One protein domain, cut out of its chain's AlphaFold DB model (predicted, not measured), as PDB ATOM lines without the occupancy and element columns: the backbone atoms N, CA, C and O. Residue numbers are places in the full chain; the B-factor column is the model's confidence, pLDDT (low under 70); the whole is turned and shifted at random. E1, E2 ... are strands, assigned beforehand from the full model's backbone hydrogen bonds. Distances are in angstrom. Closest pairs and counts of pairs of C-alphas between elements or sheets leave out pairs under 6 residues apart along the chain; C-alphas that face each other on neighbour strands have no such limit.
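Overview. This is residues 164 to 296 of the 298 residues of an uncharacterized protein of Hyphomonadaceae bacterium (UniProt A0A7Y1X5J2). Two strongly twisted antiparallel sheets form a sandwich, their strands crossed. The smaller sheet covers only part of the larger one: E8 and E9 extend past it as a wing, with residues 253 to 264 looping round that end, while E4 and E5 bring the sheets close at the other. The printed part has 133 residues, no named helix and ten named strands, E1 to E10 in chain order; the class is all strand. The sheets run E5 E2 E1 E10 E9 E8 and E4 E3 E6 E7. The whole is compact, with a radius of gyration of the C-alphas of 15.3 A, yet elongated, spanning 54 by 30 by 28 A.

Arrangement. The larger sheet runs E5 (residues 215 to 219), E2 (184 to 190), E1 (171 to 179), E10 (285 to 291), E9 (273 to 279), E8 (265 to 269). Its N and O pairs within hydrogen-bond range include N 218 and O 186 at 2.8 A, N 185 and O 177 at 2.8 A, N 287 and O 178 at 2.8 A, N 276 and O 288 at 2.9 A, and N 266 and O 277 at 2.8 A. E8, E9 and E10 form a meander, each strand the antiparallel neighbour of the one before. The smaller sheet runs E4 (203 to 209), E3 (194 to 200), E6 (227 to 237), E7 (244 to 252), with N 198 and O 206 at 2.9 A, N 197 and O 234 at 2.8 A, and N 235 and O 244 at 2.7 A. The two sheets are face to face, a sandwich, with best planes 14 degrees apart and strands at 49 degrees. The closest C-alphas of E4 and E5 are those of Ser 208 and Leu 218, 5.7 A apart; those of E1 and E7 are Tyr 178 and Arg 252, 7.8 A apart. E2 and E6 are near each other, with 6 pairs of C-alphas within 10 A. E9 is apart from E7.

Along the chain. E1 begins at C-alpha 171 (240.930, 217.668, 312.849) and measures 25.3 A. E6, the longest strand by residues, measures 31.1 A and ends at C-alpha 237 (231.029, 218.316, 313.604). E7 measures 25.0 A and E2 20.0 A. E10 ends at C-alpha 291 (252.394, 211.859, 306.687).

Size, cuts and confidence. The C-alphas of Gly 240 and Glu 260 are the two farthest apart, at 54.5 A. The printed part has no cut. The link E7 to E8 is long, with 12 residues. Mean pLDDT of the printed part is 94.1; residues 258, 260 and 261 are under 70.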
ATOM      1  N   LYS A 164     254.488 218.549 312.810       95.75
ATOM      2  CA  LYS A 164     253.065 218.283 313.042       95.75
ATOM      3  C   LYS A 164     252.561 217.190 312.104       95.75
ATOM      4  O   LYS A 164     253.200 216.854 311.115       95.75
ATOM      5  N   LEU A 165     251.389 216.658 312.422       97.88
ATOM      6  CA  LEU A 165     250.653 215.734 311.565       97.88
ATOM      7  C   LEU A 165     249.659 216.501 310.669       97.88
ATOM      8  O   LEU A 165     249.300 217.643 310.994       97.88
ATOM      9  N   PRO A 166     249.202 215.898 309.555       98.25
ATOM     10  CA  PRO A 166     248.221 216.501 308.666       98.25
ATOM     11  C   PRO A 166     246.955 216.852 309.434       98.25
ATOM     12  O   PRO A 166     246.298 215.985 310.015       98.25
ATOM     13  N   SER A 167     246.614 218.136 309.444       97.56
ATOM     14  CA  SER A 167     245.447 218.616 310.164       97.56
ATOM     15  C   SER A 167     244.826 219.849 309.527       97.56
ATOM     16  O   SER A 167     245.504 220.667 308.909       97.56
ATOM     17  N   ILE A 168     243.516 219.990 309.714       96.38
ATOM     18  CA  ILE A 168     242.726 221.153 309.323       96.38
ATOM     19  C   ILE A 168     241.839 221.547 310.501       96.38
ATOM     20  O   ILE A 168     241.052 220.743 310.986       96.38
ATOM     21  N   GLU A 169     242.002 222.771 311.008       94.25
ATOM     22  CA  GLU A 169     241.162 223.336 312.082       94.25
ATOM     23  C   GLU A 169     240.977 222.421 313.319       94.25
ATOM     24  O   GLU A 169     239.916 222.379 313.935       94.25
ATOM     25  N   GLY A 170     242.020 221.678 313.704       95.00
ATOM     26  CA  GLY A 170     241.984 220.780 314.865       95.00
ATOM     27  C   GLY A 170     241.455 219.370 314.582       95.00
ATOM     28  O   GLY A 170     241.357 218.582 315.521       95.00
ATOM     29  N   TYR A 171     241.158 219.034 313.326       97.31
ATOM     30  CA  TYR A 171     240.930 217.668 312.849       97.31
ATOM     31  C   TYR A 171     242.215 217.130 312.223       97.31
ATOM     32  O   TYR A 171     242.768 217.761 311.331       97.31
ATOM     33  N   GLU A 172     242.705 215.990 312.695       98.38
ATOM     34  CA  GLU A 172     244.016 215.422 312.366       98.38
ATOM     35  C   GLU A 172     243.859 213.993 311.836       98.38
ATOM     36  O   GLU A 172     243.087 213.205 312.391       98.38
ATOM     37  N   MET A 173     244.635 213.641 310.809       98.38
ATOM     38  CA  MET A 173     244.924 212.251 310.444       98.38
ATOM     39  C   MET A 173     246.297 211.879 311.008       98.38
ATOM     40  O   MET A 173     247.285 212.551 310.730       98.38
ATOM     41  N   GLU A 174     246.359 210.832 311.830       98.44
ATOM     42  CA  GLU A 174     247.571 210.454 312.571       98.44
ATOM     43  C   GLU A 174     248.375 209.381 311.843       98.44
ATOM     44  O   GLU A 174     249.584 209.532 311.669       98.44
ATOM     45  N   ALA A 175     247.714 208.304 311.418       98.38
ATOM     46  CA  ALA A 175     248.365 207.186 310.751       98.38
ATOM     47  C   ALA A 175     247.384 206.400 309.876       98.38
ATOM     48  O   ALA A 175     246.171 206.388 310.118       98.38
ATOM     49  N   ILE A 176     247.944 205.716 308.878       98.44
ATOM     50  CA  ILE A 176     247.267 204.660 308.128       98.44
ATOM     51  C   ILE A 176     248.064 203.375 308.337       98.44
ATOM     52  O   ILE A 176     249.187 203.246 307.844       98.44
ATOM     53  N   ASP A 177     247.493 202.434 309.084       98.06
ATOM     54  CA  ASP A 177     248.066 201.107 309.263       98.06
ATOM     55  C   ASP A 177     247.495 200.145 308.234       98.06
ATOM     56  O   ASP A 177     246.295 200.154 307.972       98.06
ATOM     57  N   TYR A 178     248.327 199.274 307.678       96.06
ATOM     58  CA  TYR A 178     247.856 198.205 306.806       96.06
ATOM     59  C   TYR A 178     248.749 196.977 306.879       96.06
ATOM     60  O   TYR A 178     249.869 197.027 307.386       96.06
ATOM     61  N   ASP A 179     248.262 195.855 306.369       93.62
ATOM     62  CA  ASP A 179     249.025 194.614 306.334       93.62
ATOM     63  C   ASP A 179     249.051 193.961 304.945       93.62
ATOM     64  O   ASP A 179     248.407 194.383 303.972       93.62
ATOM     65  N   ASN A 180     249.817 192.877 304.860       91.31
ATOM     66  CA  ASN A 180     249.949 192.071 303.652       91.31
ATOM     67  C   ASN A 180     248.622 191.481 303.150       91.31
ATOM     68  O   ASN A 180     248.494 191.221 301.953       91.31
ATOM     69  N   SER A 181     247.639 191.266 304.028       91.44
ATOM     70  CA  SER A 181     246.315 190.760 303.647       91.44
ATOM     71  C   SER A 181     245.423 191.853 303.055       91.44
ATOM     72  O   SER A 181     244.514 191.551 302.286       91.44
ATOM     73  N   GLY A 182     245.743 193.118 303.338       93.75
ATOM     74  CA  GLY A 182     245.002 194.299 302.906       93.75
ATOM     75  C   GLY A 182     243.959 194.755 303.912       93.75
ATOM     76  O   GLY A 182     243.086 195.542 303.547       93.75
ATOM     77  N   GLY A 183     244.059 194.291 305.161       95.38
ATOM     78  CA  GLY A 183     243.433 194.978 306.281       95.38
ATOM     79  C   GLY A 183     244.032 196.377 306.406       95.38
ATOM     80  O   GLY A 183     245.238 196.548 306.218       95.38
ATOM     81  N   VAL A 184     243.184 197.373 306.673       97.75
ATOM     82  CA  VAL A 184     243.591 198.776 306.825       97.75
ATOM     83  C   VAL A 184     242.893 199.381 308.034       97.75
ATOM     84  O   VAL A 184     241.698 199.156 308.245       97.75
ATOM     85  N   ILE A 185     243.632 200.166 308.810       98.38
ATOM     86  CA  ILE A 185     243.122 200.952 309.924       98.38
ATOM     87  C   ILE A 185     243.511 202.411 309.702       98.38
ATOM     88  O   ILE A 185     244.677 202.734 309.498       98.38
ATOM     89  N   PHE A 186     242.522 203.293 309.752       98.62
ATOM     90  CA  PHE A 186     242.710 204.738 309.689       98.62
ATOM     91  C   PHE A 186     242.528 205.305 311.086       98.62
ATOM     92  O   PHE A 186     241.551 204.964 311.757       98.62
ATOM     93  N   SER A 187     243.420 206.186 311.521       98.62
ATOM     94  CA  SER A 187     243.295 206.815 312.832       98.62
ATOM     95  C   SER A 187     243.703 208.274 312.825       98.62
ATOM     96  O   SER A 187     244.492 208.724 311.991       98.62
ATOM     97  N   GLY A 188     243.194 209.011 313.804       98.38
ATOM     98  CA  GLY A 188     243.502 210.418 313.963       98.38
ATOM     99  C   GLY A 188     242.966 211.012 315.252       98.38
ATOM    100  O   GLY A 188     242.542 210.304 316.175       98.38
ATOM    101  N   LYS A 189     242.990 212.343 315.307       98.25
ATOM    102  CA  LYS A 189     242.463 213.124 316.427       98.25
ATOM    103  C   LYS A 189     241.499 214.192 315.947       98.25
ATOM    104  O   LYS A 189     241.494 214.563 314.778       98.25
ATOM    105  N   ALA A 190     240.684 214.690 316.859       97.56
ATOM    106  CA  ALA A 190     239.849 215.851 316.638       97.56
ATOM    107  C   ALA A 190     239.679 216.623 317.948       97.56
ATOM    108  O   ALA A 190     239.431 216.038 319.002       97.56
ATOM    109  N   ALA A 191     239.792 217.947 317.870       94.38
ATOM    110  CA  ALA A 191     239.587 218.839 319.010       94.38
ATOM    111  C   ALA A 191     238.114 218.921 319.454       94.38
ATOM    112  O   ALA A 191     237.839 219.303 320.592       94.38
ATOM    113  N   ALA A 192     237.176 218.566 318.572       94.06
ATOM    114  CA  ALA A 192     235.743 218.592 318.828       94.06
ATOM    115  C   ALA A 192     235.086 217.238 318.495       94.06
ATOM    116  O   ALA A 192     235.565 216.527 317.605       94.06
ATOM    117  N   PRO A 193     233.978 216.878 319.174       96.75
ATOM    118  CA  PRO A 193     233.167 215.725 318.806       96.75
ATOM    119  C   PRO A 193     232.669 215.834 317.363       96.75
ATOM    120  O   PRO A 193     232.070 216.835 316.965       96.75
ATOM    121  N   ALA A 194     232.922 214.792 316.582       98.25
ATOM    122  CA  ALA A 194     232.508 214.717 315.192       98.25
ATOM    123  C   ALA A 194     232.261 213.265 314.782       98.25
ATOM    124  O   ALA A 194     232.860 212.318 315.314       98.25
ATOM    125  N   LYS A 195     231.410 213.088 313.775       98.56
ATOM    126  CA  LYS A 195     231.422 211.877 312.953       98.56
ATOM    127  C   LYS A 195     232.550 212.000 311.926       98.56
ATOM    128  O   LYS A 195     232.717 213.057 311.328       98.56
ATOM    129  N   VAL A 196     233.279 210.915 311.690       98.56
ATOM    130  CA  VAL A 196     234.333 210.847 310.669       98.56
ATOM    131  C   VAL A 196     233.903 209.867 309.589       98.56
ATOM    132  O   VAL A 196     233.542 208.733 309.901       98.56
ATOM    133  N   ARG A 197     233.930 210.279 308.325       98.75
ATOM    134  CA  ARG A 197     233.708 209.402 307.171       98.75
ATOM    135  C   ARG A 197     235.000 209.260 306.393       98.75
ATOM    136  O   ARG A 197     235.608 210.266 306.037       98.75
ATOM    137  N   ILE A 198     235.400 208.022 306.125       98.75
ATOM    138  CA  ILE A 198     236.597 207.733 305.340       98.75
ATOM    139  C   ILE A 198     236.182 207.328 303.934       98.75
ATOM    140  O   ILE A 198     235.339 206.444 303.761       98.75
ATOM    141  N   TYR A 199     236.800 207.950 302.939       98.56
ATOM    142  CA  TYR A 199     236.650 207.608 301.533       98.56
ATOM    143  C   TYR A 199     237.994 207.174 300.961       98.56
ATOM    144  O   TYR A 199     239.029 207.737 301.309       98.56
ATOM    145  N   ALA A 200     237.962 206.195 300.065       98.06
ATOM    146  CA  ALA A 200     239.076 205.843 299.201       98.06
ATOM    147  C   ALA A 200     238.680 206.231 297.777       98.06
ATOM    148  O   ALA A 200     237.776 205.635 297.175       98.06
ATOM    149  N   ASN A 201     239.334 207.267 297.261       96.50
ATOM    150  CA  ASN A 201     238.882 208.036 296.112       96.50
ATOM    151  C   ASN A 201     237.461 208.574 296.379       96.50
ATOM    152  O   ASN A 201     237.243 209.303 297.344       96.50
ATOM    153  N   GLU A 202     236.480 208.184 295.568       95.25
ATOM    154  CA  GLU A 202     235.076 208.590 295.728       95.25
ATOM    155  C   GLU A 202     234.236 207.568 296.519       95.25
ATOM    156  O   GLU A 202     233.070 207.817 296.823       95.25
ATOM    157  N   ASN A 203     234.805 206.408 296.870       97.00
ATOM    158  CA  ASN A 203     234.063 205.321 297.508       97.00
ATOM    159  C   ASN A 203     234.106 205.440 299.030       97.00
ATOM    160  O   ASN A 203     235.186 205.508 299.615       97.00
ATOM    161  N   LEU A 204     232.940 205.391 299.680       98.06
ATOM    162  CA  LEU A 204     232.855 205.345 301.139       98.06
ATOM    163  C   LEU A 204     233.420 204.014 301.656       98.06
ATOM    164  O   LEU A 204     232.881 202.946 301.373       98.06
ATOM    165  N   VAL A 205     234.487 204.102 302.446       98.06
ATOM    166  CA  VAL A 205     235.126 202.978 303.148       98.06
ATOM    167  C   VAL A 205     234.354 202.660 304.427       98.06
ATOM    168  O   VAL A 205     234.141 201.494 304.758       98.06
ATOM    169  N   GLY A 206     233.907 203.698 305.135       98.50
ATOM    170  CA  GLY A 206     233.074 203.561 306.323       98.50
ATOM    171  C   GLY A 206     232.942 204.853 307.124       98.50
ATOM    172  O   GLY A 206     233.431 205.914 306.729       98.50
ATOM    173  N   GLU A 207     232.303 204.739 308.286       98.38
ATOM    174  CA  GLU A 207     232.140 205.833 309.244       98.38
ATOM    175  C   GLU A 207     232.648 205.430 310.637       98.38
ATOM    176  O   GLU A 207     232.545 204.273 311.042       98.38
ATOM    177  N   SER A 208     233.156 206.404 311.389       98.19
ATOM    178  CA  SER A 208     233.543 206.290 312.796       98.19
ATOM    179  C   SER A 208     233.134 207.558 313.562       98.19
ATOM    180  O   SER A 208     232.506 208.468 313.009       98.19
ATOM    181  N   ARG A 209     233.446 207.626 314.858       98.31
ATOM    182  CA  ARG A 209     233.227 208.805 315.702       98.31
ATOM    183  C   ARG A 209     234.466 209.135 316.514       98.31
ATOM    184  O   ARG A 209     235.206 208.242 316.914       98.31
ATOM    185  N   VAL A 210     234.623 210.423 316.789       98.44
ATOM    186  CA  VAL A 210     235.581 210.927 317.769       98.44
ATOM    187  C   VAL A 210     235.128 210.496 319.164       98.44
ATOM    188  O   VAL A 210     233.983 210.722 319.561       98.44
ATOM    189  N   ASP A 211     236.018 209.833 319.888       97.62
ATOM    190  CA  ASP A 211     235.808 209.365 321.246       97.62
ATOM    191  C   ASP A 211     235.978 210.495 322.280       97.62
ATOM    192  O   ASP A 211     236.278 211.649 321.969       97.62
ATOM    193  N   ARG A 212     235.791 210.159 323.560       96.31
ATOM    194  CA  ARG A 212     235.903 211.125 324.669       96.31
ATOM    195  C   ARG A 212     237.321 211.662 324.882       96.31
ATOM    196  O   ARG A 212     237.473 212.675 325.556       96.31
ATOM    197  N   ASN A 213     238.328 210.992 324.333       95.56
ATOM    198  CA  ASN A 213     239.730 211.392 324.394       95.56
ATOM    199  C   ASN A 213     240.143 212.206 323.155       95.56
ATOM    200  O   ASN A 213     241.327 212.503 322.991       95.56
ATOM    201  N   GLY A 214     239.192 212.551 322.276       97.62
ATOM    202  CA  GLY A 214     239.458 213.288 321.045       97.62
ATOM    203  C   GLY A 214     240.137 212.439 319.972       97.62
ATOM    204  O   GLY A 214     240.786 212.992 319.089       97.62
ATOM    205  N   ARG A 215     240.047 211.108 320.046       98.12
ATOM    206  CA  ARG A 215     240.640 210.176 319.076       98.12
ATOM    207  C   ARG A 215     239.562 209.500 318.251       98.12
ATOM    208  O   ARG A 215     238.443 209.312 318.707       98.12
ATOM    209  N   TRP A 216     239.896 209.107 317.035       98.50
ATOM    210  CA  TRP A 216     239.017 208.292 316.207       98.50
ATOM    211  C   TRP A 216     239.838 207.222 315.497       98.50
ATOM    212  O   TRP A 216     240.992 207.449 315.133       98.50
ATOM    213  N   THR A 217     239.209 206.068 315.288       98.44
ATOM    214  CA  THR A 217     239.788 204.935 314.567       98.44
ATOM    215  C   THR A 217     238.711 204.305 313.694       98.44
ATOM    216  O   THR A 217     237.559 204.172 314.118       98.44
ATOM    217  N   LEU A 218     239.062 203.915 312.473       98.50
ATOM    218  CA  LEU A 218     238.206 203.167 311.561       98.50
ATOM    219  C   LEU A 218     238.973 201.966 311.016       98.50
ATOM    220  O   LEU A 218     239.964 202.132 310.313       98.50
ATOM    221  N   ILE A 219     238.484 200.763 311.309       97.88
ATOM    222  CA  ILE A 219     238.972 199.522 310.699       97.88
ATOM    223  C   ILE A 219     238.157 199.285 309.429       97.88
ATOM    224  O   ILE A 219     236.926 199.226 309.485       97.88
ATOM    225  N   PHE A 220     238.821 199.147 308.284       97.19
ATOM    226  CA  PHE A 220     238.126 198.809 307.051       97.19
ATOM    227  C   PHE A 220     237.625 197.362 307.118       97.19
ATOM    228  O   PHE A 220     238.406 196.424 307.244       97.19
ATOM    229  N   GLY A 221     236.309 197.169 307.014       93.50
ATOM    230  CA  GLY A 221     235.672 195.848 307.092       93.50
ATOM    231  C   GLY A 221     235.847 194.972 305.844       93.50
ATOM    232  O   GLY A 221     235.088 194.024 305.647       93.50
ATOM    233  N   SER A 222     236.773 195.306 304.948       95.00
ATOM    234  CA  SER A 222     237.069 194.568 303.719       95.00
ATOM    235  C   SER A 222     238.554 194.676 303.384       95.00
ATOM    236  O   SER A 222     239.304 195.397 304.033       95.00
ATOM    237  N   ILE A 223     238.983 193.936 302.365       95.56
ATOM    238  CA  ILE A 223     240.366 193.952 301.896       95.56
ATOM    239  C   ILE A 223     240.542 195.112 300.919       95.56
ATOM    240  O   ILE A 223     239.865 195.161 299.892       95.56
ATOM    241  N   MET A 224     241.473 196.020 301.211       96.69
ATOM    242  CA  MET A 224     241.887 197.058 300.270       96.69
ATOM    243  C   MET A 224     242.841 196.457 299.226       96.69
ATOM    244  O   MET A 224     243.888 195.931 299.605       96.69
ATOM    245  N   PRO A 225     242.530 196.502 297.917       95.25
ATOM    246  CA  PRO A 225     243.432 196.007 296.876       95.25
ATOM    247  C   PRO A 225     244.764 196.764 296.829       95.25
ATOM    248  O   PRO A 225     244.890 197.863 297.367       95.25
ATOM    249  N   LEU A 226     245.763 196.178 296.171       95.44
ATOM    250  CA  LEU A 226     247.007 196.891 295.869       95.44
ATOM    251  C   LEU A 226     246.729 198.080 294.948       95.44
ATOM    252  O   LEU A 226     245.832 198.008 294.105       95.44
ATOM    253  N   GLY A 227     247.520 199.138 295.098       94.50
ATOM    254  CA  GLY A 227     247.434 200.329 294.261       94.50
ATOM    255  C   GLY A 227     247.433 201.628 295.053       94.50
ATOM    256  O   GLY A 227     247.666 201.649 296.263       94.50
ATOM    257  N   GLU A 228     247.171 202.706 294.325       96.56
ATOM    258  CA  GLU A 228     247.157 204.073 294.832       96.56
ATOM    259  C   GLU A 228     245.726 204.568 295.054       96.56
ATOM    260  O   GLU A 228     244.800 204.254 294.299       96.56
ATOM    261  N   TYR A 229     245.559 205.361 296.104       97.44
ATOM    262  CA  TYR A 229     244.288 205.880 296.575       97.44
ATOM    263  C   TYR A 229     244.466 207.300 297.092       97.44
ATOM    264  O   TYR A 229     245.453 207.612 297.748       97.44
ATOM    265  N   ASN A 230     243.450 208.131 296.899       98.00
ATOM    266  CA  ASN A 230     243.269 209.344 297.680       98.00
ATOM    267  C   ASN A 230     242.388 209.008 298.881       98.00
ATOM    268  O   ASN A 230     241.202 208.717 298.721       98.00
ATOM    269  N   ILE A 231     242.961 209.001 300.081       98.62
ATOM    270  CA  ILE A 231     242.221 208.725 301.310       98.62
ATOM    271  C   ILE A 231     241.721 210.041 301.868       98.62
ATOM    272  O   ILE A 231     242.511 210.861 302.329       98.62
ATOM    273  N   SER A 232     240.408 210.234 301.848       98.56
ATOM    274  CA  SER A 232     239.783 211.413 302.429       98.56
ATOM    275  C   SER A 232     239.137 211.100 303.771       98.56
ATOM    276  O   SER A 232     238.309 210.195 303.857       98.56
ATOM    277  N   ALA A 233     239.434 211.908 304.784       98.44
ATOM    278  CA  ALA A 233     238.670 211.986 306.021       98.44
ATOM    279  C   ALA A 233     237.759 213.220 305.985       98.44
ATOM    280  O   ALA A 233     238.234 214.354 305.987       98.44
ATOM    281  N   GLU A 234     236.446 212.992 305.929       98.38
ATOM    282  CA  GLU A 234     235.420 214.022 306.100       98.38
ATOM    283  C   GLU A 234     234.939 214.015 307.556       98.38
ATOM    284  O   GLU A 234     234.363 213.040 308.041       98.38
ATOM    285  N   PHE A 235     235.168 215.120 308.247       98.31
ATOM    286  CA  PHE A 235     234.743 215.378 309.611       98.31
ATOM    287  C   PHE A 235     233.435 216.155 309.579       98.31
ATOM    288  O   PHE A 235     233.370 217.239 309.003       98.31
ATOM    289  N   VAL A 236     232.400 215.608 310.207       98.25
ATOM    290  CA  VAL A 236     231.084 216.230 310.362       98.25
ATOM    291  C   VAL A 236     230.917 216.589 311.841       98.25
ATOM    292  O   VAL A 236     230.639 215.685 312.641       98.25
ATOM    293  N   PRO A 237     231.130 217.863 312.220       97.31
ATOM    294  CA  PRO A 237     231.029 218.316 313.604       97.31
ATOM    295  C   PRO A 237     229.619 218.119 314.175       97.31
ATOM    296  O   PRO A 237     228.622 218.353 313.488       97.31
ATOM    297  N   ASP A 238     229.519 217.709 315.442       96.44
ATOM    298  CA  ASP A 238     228.218 217.479 316.095       96.44
ATOM    299  C   ASP A 238     227.481 218.797 316.443       96.44
ATOM    300  O   ASP A 238     226.274 218.787 316.691       96.44
ATOM    301  N   ASP A 239     228.183 219.933 316.446       94.62
ATOM    302  CA  ASP A 239     227.637 221.270 316.730       94.62
ATOM    303  C   ASP A 239     226.963 221.942 315.516       94.62
ATOM    304  O   ASP A 239     226.401 223.032 315.639       94.62
ATOM    305  N   GLY A 240     226.978 221.279 314.355       93.94
ATOM    306  CA  GLY A 240     226.392 221.777 313.113       93.94
ATOM    307  C   GLY A 240     227.292 222.723 312.317       93.94
ATOM    308  O   GLY A 240     226.815 223.302 311.338       93.94
ATOM    309  N   ALA A 241     228.563 222.886 312.699       95.75
ATOM    310  CA  ALA A 241     229.547 223.578 311.872       95.75
ATOM    311  C   ALA A 241     229.752 222.876 310.514       95.75
ATOM    312  O   ALA A 241     229.419 221.701 310.328       95.75
ATOM    313  N   GLU A 242     230.299 223.610 309.541       96.75
ATOM    314  CA  GLU A 242     230.545 223.077 308.198       96.75
ATOM    315  C   GLU A 242     231.507 221.877 308.233       96.75
ATOM    316  O   GLU A 242     232.538 221.948 308.915       96.75
ATOM    317  N   PRO A 243     231.216 220.791 307.484       96.88
ATOM    318  CA  PRO A 243     232.123 219.659 307.383       96.88
ATOM    319  C   PRO A 243     233.508 220.067 306.885       96.88
ATOM    320  O   PRO A 243     233.651 220.904 305.992       96.88
ATOM    321  N   LYS A 244     234.538 219.434 307.442       96.69
ATOM    322  CA  LYS A 244     235.936 219.628 307.044       96.69
ATOM    323  C   LYS A 244     236.439 218.363 306.380       96.69
ATOM    324  O   LYS A 244     236.107 217.268 306.818       96.69
ATOM    325  N   LYS A 245     237.241 218.498 305.331       96.94
ATOM    326  CA  LYS A 245     237.787 217.360 304.594       96.94
ATOM    327  C   LYS A 245     239.294 217.508 304.474       96.94
ATOM    328  O   LYS A 245     239.775 218.582 304.135       96.94
ATOM    329  N   LEU A 246     240.010 216.427 304.750       96.94
ATOM    330  CA  LEU A 246     241.447 216.308 304.532       96.94
ATOM    331  C   LEU A 246     241.689 215.074 303.668       96.94
ATOM    332  O   LEU A 246     241.083 214.034 303.926       96.94
ATOM    333  N   THR A 247     242.534 215.189 302.645       98.44
ATOM    334  CA  THR A 247     242.841 214.089 301.724       98.44
ATOM    335  C   THR A 247     244.342 213.847 301.682       98.44
ATOM    336  O   THR A 247     245.105 214.800 301.557       98.44
ATOM    337  N   LEU A 248     244.753 212.584 301.778       98.44
ATOM    338  CA  LEU A 248     246.149 212.152 301.696       98.44
ATOM    339  C   LEU A 248     246.334 211.135 300.563       98.44
ATOM    340  O   LEU A 248     245.475 210.258 300.397       98.44
ATOM    341  N   PRO A 249     247.455 211.184 299.823       97.56
ATOM    342  CA  PRO A 249     247.820 210.123 298.899       97.56
ATOM    343  C   PRO A 249     248.248 208.881 299.688       97.56
ATOM    344  O   PRO A 249     249.088 208.944 300.581       97.56
ATOM    345  N   PHE A 250     247.702 207.720 299.355       97.31
ATOM    346  CA  PHE A 250     248.026 206.446 299.984       97.31
ATOM    347  C   PHE A 250     248.336 205.397 298.926       97.31
ATOM    348  O   PHE A 250     247.569 205.211 297.988       97.31
ATOM    349  N   SER A 251     249.435 204.673 299.107       94.75
ATOM    350  CA  SER A 251     249.796 203.551 298.249       94.75
ATOM    351  C   SER A 251     249.894 202.289 299.089       94.75
ATOM    352  O   SER A 251     250.708 202.204 300.010       94.75
ATOM    353  N   ARG A 252     249.062 201.299 298.760       94.06
ATOM    354  CA  ARG A 252     249.214 199.950 299.295       94.06
ATOM    355  C   ARG A 252     250.230 199.216 298.428       94.06
ATOM    356  O   ARG A 252     249.890 198.733 297.343       94.06
ATOM    357  N   ILE A 253     251.461 199.144 298.924       87.94
ATOM    358  CA  ILE A 253     252.581 198.523 298.213       87.94
ATOM    359  C   ILE A 253     252.452 196.999 298.160       87.94
ATOM    360  O   ILE A 253     251.715 196.383 298.938       87.94
ATOM    361  N   GLU A 254     253.212 196.385 297.253       86.62
ATOM    362  CA  GLU A 254     253.334 194.932 297.204       86.62
ATOM    363  C   GLU A 254     253.854 194.378 298.545       86.62
ATOM    364  O   GLU A 254     254.839 194.890 299.087       86.62
ATOM    365  N   PRO A 255     253.216 193.325 299.086       78.12
ATOM    366  CA  PRO A 255     253.623 192.712 300.341       78.12
ATOM    367  C   PRO A 255     255.090 192.287 300.330       78.12
ATOM    368  O   PRO A 255     255.514 191.486 299.495       78.12
ATOM    369  N   LEU A 256     255.852 192.733 301.328       75.12
ATOM    370  CA  LEU A 256     257.108 192.072 301.659       75.12
ATOM    371  C   LEU A 256     256.777 190.774 302.396       75.12
ATOM    372  O   LEU A 256     255.941 190.746 303.299       75.12
ATOM    373  N   PHE A 257     257.447 189.684 302.041       72.06
ATOM    374  CA  PHE A 257     257.371 188.440 302.803       72.06
ATOM    375  C   PHE A 257     258.632 188.302 303.650       72.06
ATOM    376  O   PHE A 257     259.756 188.403 303.153       72.06
ATOM    377  N   ALA A 258     258.443 188.110 304.956       66.69
ATOM    378  CA  ALA A 258     259.552 187.886 305.868       66.69
ATOM    379  C   ALA A 258     260.157 186.503 305.576       66.69
ATOM    380  O   ALA A 258     259.507 185.479 305.774       66.69
ATOM    381  N   ALA A 259     261.394 186.489 305.090       71.38
ATOM    382  CA  ALA A 259     262.232 185.317 304.914       71.38
ATOM    383  C   ALA A 259     263.460 185.434 305.829       71.38
ATOM    384  O   ALA A 259     263.690 186.467 306.468       71.38
ATOM    385  N   GLU A 260     264.261 184.374 305.913       69.56
ATOM    386  CA  GLU A 260     265.544 184.437 306.612       69.56
ATOM    387  C   GLU A 260     266.418 185.538 305.986       69.56
ATOM    388  O   GLU A 260     266.682 185.533 304.786       69.56
ATOM    389  N   GLY A 261     266.808 186.528 306.797       69.25
ATOM    390  CA  GLY A 261     267.542 187.714 306.344       69.25
ATOM    391  C   GLY A 261     266.682 188.929 305.958       69.25
ATOM    392  O   GLY A 261     267.247 189.998 305.733       69.25
ATOM    393  N   SER A 262     265.346 188.825 305.932       74.56
ATOM    394  CA  SER A 262     264.476 189.991 305.711       74.56
ATOM    395  C   SER A 262     264.595 191.015 306.853       74.56
ATOM    396  O   SER A 262     264.786 190.640 308.018       74.56
ATOM    397  N   PRO A 263     264.460 192.324 306.562       76.31
ATOM    398  CA  PRO A 263     264.589 193.360 307.579       76.31
ATOM    399  C   PRO A 263     263.443 193.270 308.587       76.31
ATOM    400  O   PRO A 263     262.279 193.390 308.220       76.31
ATOM    401  N   LYS A 264     263.751 193.129 309.881       87.88
ATOM    402  CA  LYS A 264     262.719 193.147 310.939       87.88
ATOM    403  C   LYS A 264     261.945 194.469 310.978       87.88
ATOM    404  O   LYS A 264     260.771 194.475 311.336       87.88
ATOM    405  N   ILE A 265     262.619 195.561 310.609       92.50
ATOM    406  CA  ILE A 265     262.063 196.906 310.477       92.50
ATOM    407  C   ILE A 265     262.495 197.460 309.116       92.50
ATOM    408  O   ILE A 265     263.685 197.657 308.857       92.50
ATOM    409  N   TYR A 266     261.522 197.702 308.253       91.19
ATOM    410  CA  TYR A 266     261.649 198.407 306.988       91.19
ATOM    411  C   TYR A 266     261.225 199.866 307.190       91.19
ATOM    412  O   TYR A 266     260.292 200.136 307.938       91.19
ATOM    413  N   VAL A 267     261.931 200.802 306.555       94.62
ATOM    414  CA  VAL A 267     261.563 202.223 306.572       94.62
ATOM    415  C   VAL A 267     261.784 202.770 305.178       94.62
ATOM    416  O   VAL A 267     262.891 202.636 304.650       94.62
ATOM    417  N   GLU A 268     260.746 203.379 304.629       94.06
ATOM    418  CA  GLU A 268     260.783 204.223 303.443       94.06
ATOM    419  C   GLU A 268     260.488 205.651 303.905       94.06
ATOM    420  O   GLU A 268     259.541 205.867 304.660       94.06
ATOM    421  N   ASN A 269     261.346 206.591 303.527       94.56
ATOM    422  CA  ASN A 269     261.242 207.991 303.913       94.56
ATOM    423  C   ASN A 269     261.293 208.848 302.652       94.56
ATOM    424  O   ASN A 269     262.216 208.690 301.848       94.56
ATOM    425  N   ASP A 270     260.320 209.735 302.516       92.38
ATOM    426  CA  ASP A 270     260.251 210.787 301.514       92.38
ATOM    427  C   ASP A 270     259.813 212.107 302.188       92.38
ATOM    428  O   ASP A 270     259.555 212.141 303.393       92.38
ATOM    429  N   ASP A 271     259.762 213.207 301.430       91.75
ATOM    430  CA  ASP A 271     259.503 214.552 301.975       91.75
ATOM    431  C   ASP A 271     258.110 214.691 302.629       91.75
ATOM    432  O   ASP A 271     257.873 215.578 303.456       91.75
ATOM    433  N   GLU A 272     257.164 213.822 302.267       95.50
ATOM    434  CA  GLU A 272     255.753 213.931 302.636       95.50
ATOM    435  C   GLU A 272     255.245 212.748 303.462       95.50
ATOM    436  O   GLU A 272     254.155 212.814 304.039       95.50
ATOM    437  N   ARG A 273     256.019 211.666 303.557       96.94
ATOM    438  CA  ARG A 273     255.598 210.421 304.183       96.94
ATOM    439  C   ARG A 273     256.789 209.613 304.684       96.94
ATOM    440  O   ARG A 273     257.768 209.359 303.988       96.94
ATOM    441  N   ILE A 274     256.620 209.078 305.887       97.75
ATOM    442  CA  ILE A 274     257.440 207.989 306.408       97.75
ATOM    443  C   ILE A 274     256.571 206.747 306.528       97.75
ATOM    444  O   ILE A 274     255.535 206.746 307.196       97.75
ATOM    445  N   GLN A 275     257.021 205.664 305.912       96.62
ATOM    446  CA  GLN A 275     256.387 204.361 305.991       96.62
ATOM    447  C   GLN A 275     257.279 203.391 306.759       96.62
ATOM    448  O   GLN A 275     258.390 203.073 306.335       96.62
ATOM    449  N   VAL A 276     256.771 202.883 307.881       96.19
ATOM    450  CA  VAL A 276     257.463 201.910 308.731       96.19
ATOM    451  C   VAL A 276     256.804 200.548 308.567       96.19
ATOM    452  O   VAL A 276     255.648 200.375 308.932       96.19
ATOM    453  N   GLY A 277     257.537 199.573 308.039       94.06
ATOM    454  CA  GLY A 277     257.118 198.174 307.977       94.06
ATOM    455  C   GLY A 277     257.753 197.359 309.102       94.06
ATOM    456  O   GLY A 277     258.970 197.382 309.265       94.06
ATOM    457  N   ARG A 278     256.965 196.585 309.846       91.44
ATOM    458  CA  ARG A 278     257.449 195.628 310.850       91.44
ATOM    459  C   ARG A 278     257.083 194.203 310.471       91.44
ATOM    460  O   ARG A 278     255.944 193.933 310.095       91.44
ATOM    461  N   ALA A 279     258.044 193.292 310.588       89.50
ATOM    462  CA  ALA A 279     257.794 191.878 310.345       89.50
ATOM    463  C   ALA A 279     256.913 191.287 311.460       89.50
ATOM    464  O   ALA A 279     257.183 191.494 312.644       89.50
ATOM    465  N   LEU A 280     255.891 190.520 311.080       85.25
ATOM    466  CA  LEU A 280     255.002 189.818 312.002       85.25
ATOM    467  C   LEU A 280     255.462 188.375 312.235       85.25
ATOM    468  O   LEU A 280     255.975 187.700 311.333       85.25
ATOM    469  N   TYR A 281     255.212 187.870 313.443       75.44
ATOM    470  CA  TYR A 281     255.312 186.440 313.721       75.44
ATOM    471  C   TYR A 281     254.291 185.684 312.860       75.44
ATOM    472  O   TYR A 281     253.112 186.017 312.858       75.44
ATOM    473  N   GLY A 282     254.748 184.675 312.116       75.25
ATOM    474  CA  GLY A 282     253.905 183.923 311.173       75.25
ATOM    475  C   GLY A 282     254.108 184.283 309.700       75.25
ATOM    476  O   GLY A 282     253.541 183.614 308.843       75.25
ATOM    477  N   GLY A 283     254.974 185.258 309.398       77.88
ATOM    478  CA  GLY A 283     255.375 185.577 308.030       77.88
ATOM    479  C   GLY A 283     254.489 186.654 307.414       77.88
ATOM    480  O   GLY A 283     253.348 186.419 307.039       77.88
ATOM    481  N   GLY A 284     255.038 187.857 307.299       86.50
ATOM    482  CA  GLY A 284     254.372 189.006 306.698       86.50
ATOM    483  C   GLY A 284     254.789 190.299 307.377       86.50
ATOM    484  O   GLY A 284     255.653 190.278 308.257       86.50
ATOM    485  N   TYR A 285     254.191 191.407 306.956       91.62
ATOM    486  CA  TYR A 285     254.456 192.726 307.509       91.62
ATOM    487  C   TYR A 285     253.162 193.446 307.871       91.62
ATOM    488  O   TYR A 285     252.127 193.277 307.223       91.62
ATOM    489  N   GLN A 286     253.269 194.264 308.912       93.12
ATOM    490  CA  GLN A 286     252.359 195.365 309.171       93.12
ATOM    491  C   GLN A 286     253.104 196.661 308.884       93.12
ATOM    492  O   GLN A 286     254.274 196.803 309.238       93.12
ATOM    493  N   TYR A 287     252.424 197.592 308.247       95.50
ATOM    494  CA  TYR A 287     252.948 198.880 307.851       95.50
ATOM    495  C   TYR A 287     252.180 199.977 308.564       95.50
ATOM    496  O   TYR A 287     250.978 199.851 308.783       95.50
ATOM    497  N   THR A 288     252.881 201.059 308.867       97.75
ATOM    498  CA  THR A 288     252.319 202.303 309.378       97.75
ATOM    499  C   THR A 288     252.831 203.431 308.498       97.75
ATOM    500  O   THR A 288     254.040 203.667 308.441       97.75
ATOM    501  N   ALA A 289     251.923 204.111 307.804       98.06
ATOM    502  CA  ALA A 289     252.222 205.318 307.049       98.06
ATOM    503  C   ALA A 289     251.893 206.551 307.900       98.06
ATOM    504  O   ALA A 289     250.768 206.700 308.385       98.06
ATOM    505  N   VAL A 290     252.887 207.418 308.076       98.50
ATOM    506  CA  VAL A 290     252.797 208.698 308.783       98.50
ATOM    507  C   VAL A 290     253.132 209.796 307.787       98.50
ATOM    508  O   VAL A 290     254.148 209.708 307.104       98.50
ATOM    509  N   TYR A 291     252.291 210.819 307.706       98.44
ATOM    510  CA  TYR A 291     252.394 211.859 306.687       98.44
ATOM    511  C   TYR A 291     252.826 213.196 307.280       98.44
ATOM    512  O   TYR A 291     252.618 213.456 308.468       98.44
ATOM    513  N   SER A 292     253.406 214.046 306.441       97.56
ATOM    514  CA  SER A 292     253.636 215.456 306.727       97.56
ATOM    515  C   SER A 292     252.390 216.275 306.366       97.56
ATOM    516  O   SER A 292     251.585 215.847 305.535       97.56
ATOM    517  N   PRO A 293     252.211 217.485 306.923       97.50
ATOM    518  CA  PRO A 293     251.135 218.378 306.497       97.50
ATOM    519  C   PRO A 293     251.208 218.759 305.009       97.50
ATOM    520  O   PRO A 293     250.182 219.116 304.437       97.50
ATOM    521  N   GLY A 294     252.392 218.679 304.387       96.81
ATOM    522  CA  GLY A 294     252.587 218.953 302.959       96.81
ATOM    523  C   GLY A 294     251.920 217.929 302.039       96.81
ATOM    524  O   GLY A 294     251.572 218.273 300.919       96.81
ATOM    525  N   ALA A 295     251.646 216.721 302.541       97.31
ATOM    526  CA  ALA A 295     250.981 215.655 301.793       97.31
ATOM    527  C   ALA A 295     249.475 215.893 301.561       97.31
ATOM    528  O   ALA A 295     248.817 215.088 300.901       97.31
ATOM    529  N   ILE A 296     248.887 216.931 302.170       97.00
ATOM    530  CA  ILE A 296     247.460 217.224 302.016       97.00
ATOM    531  C   ILE A 296     247.211 217.698 300.584       97.00
ATOM    532  O   ILE A 296     247.707 218.746 300.178       97.00
TER     533      ILE A 296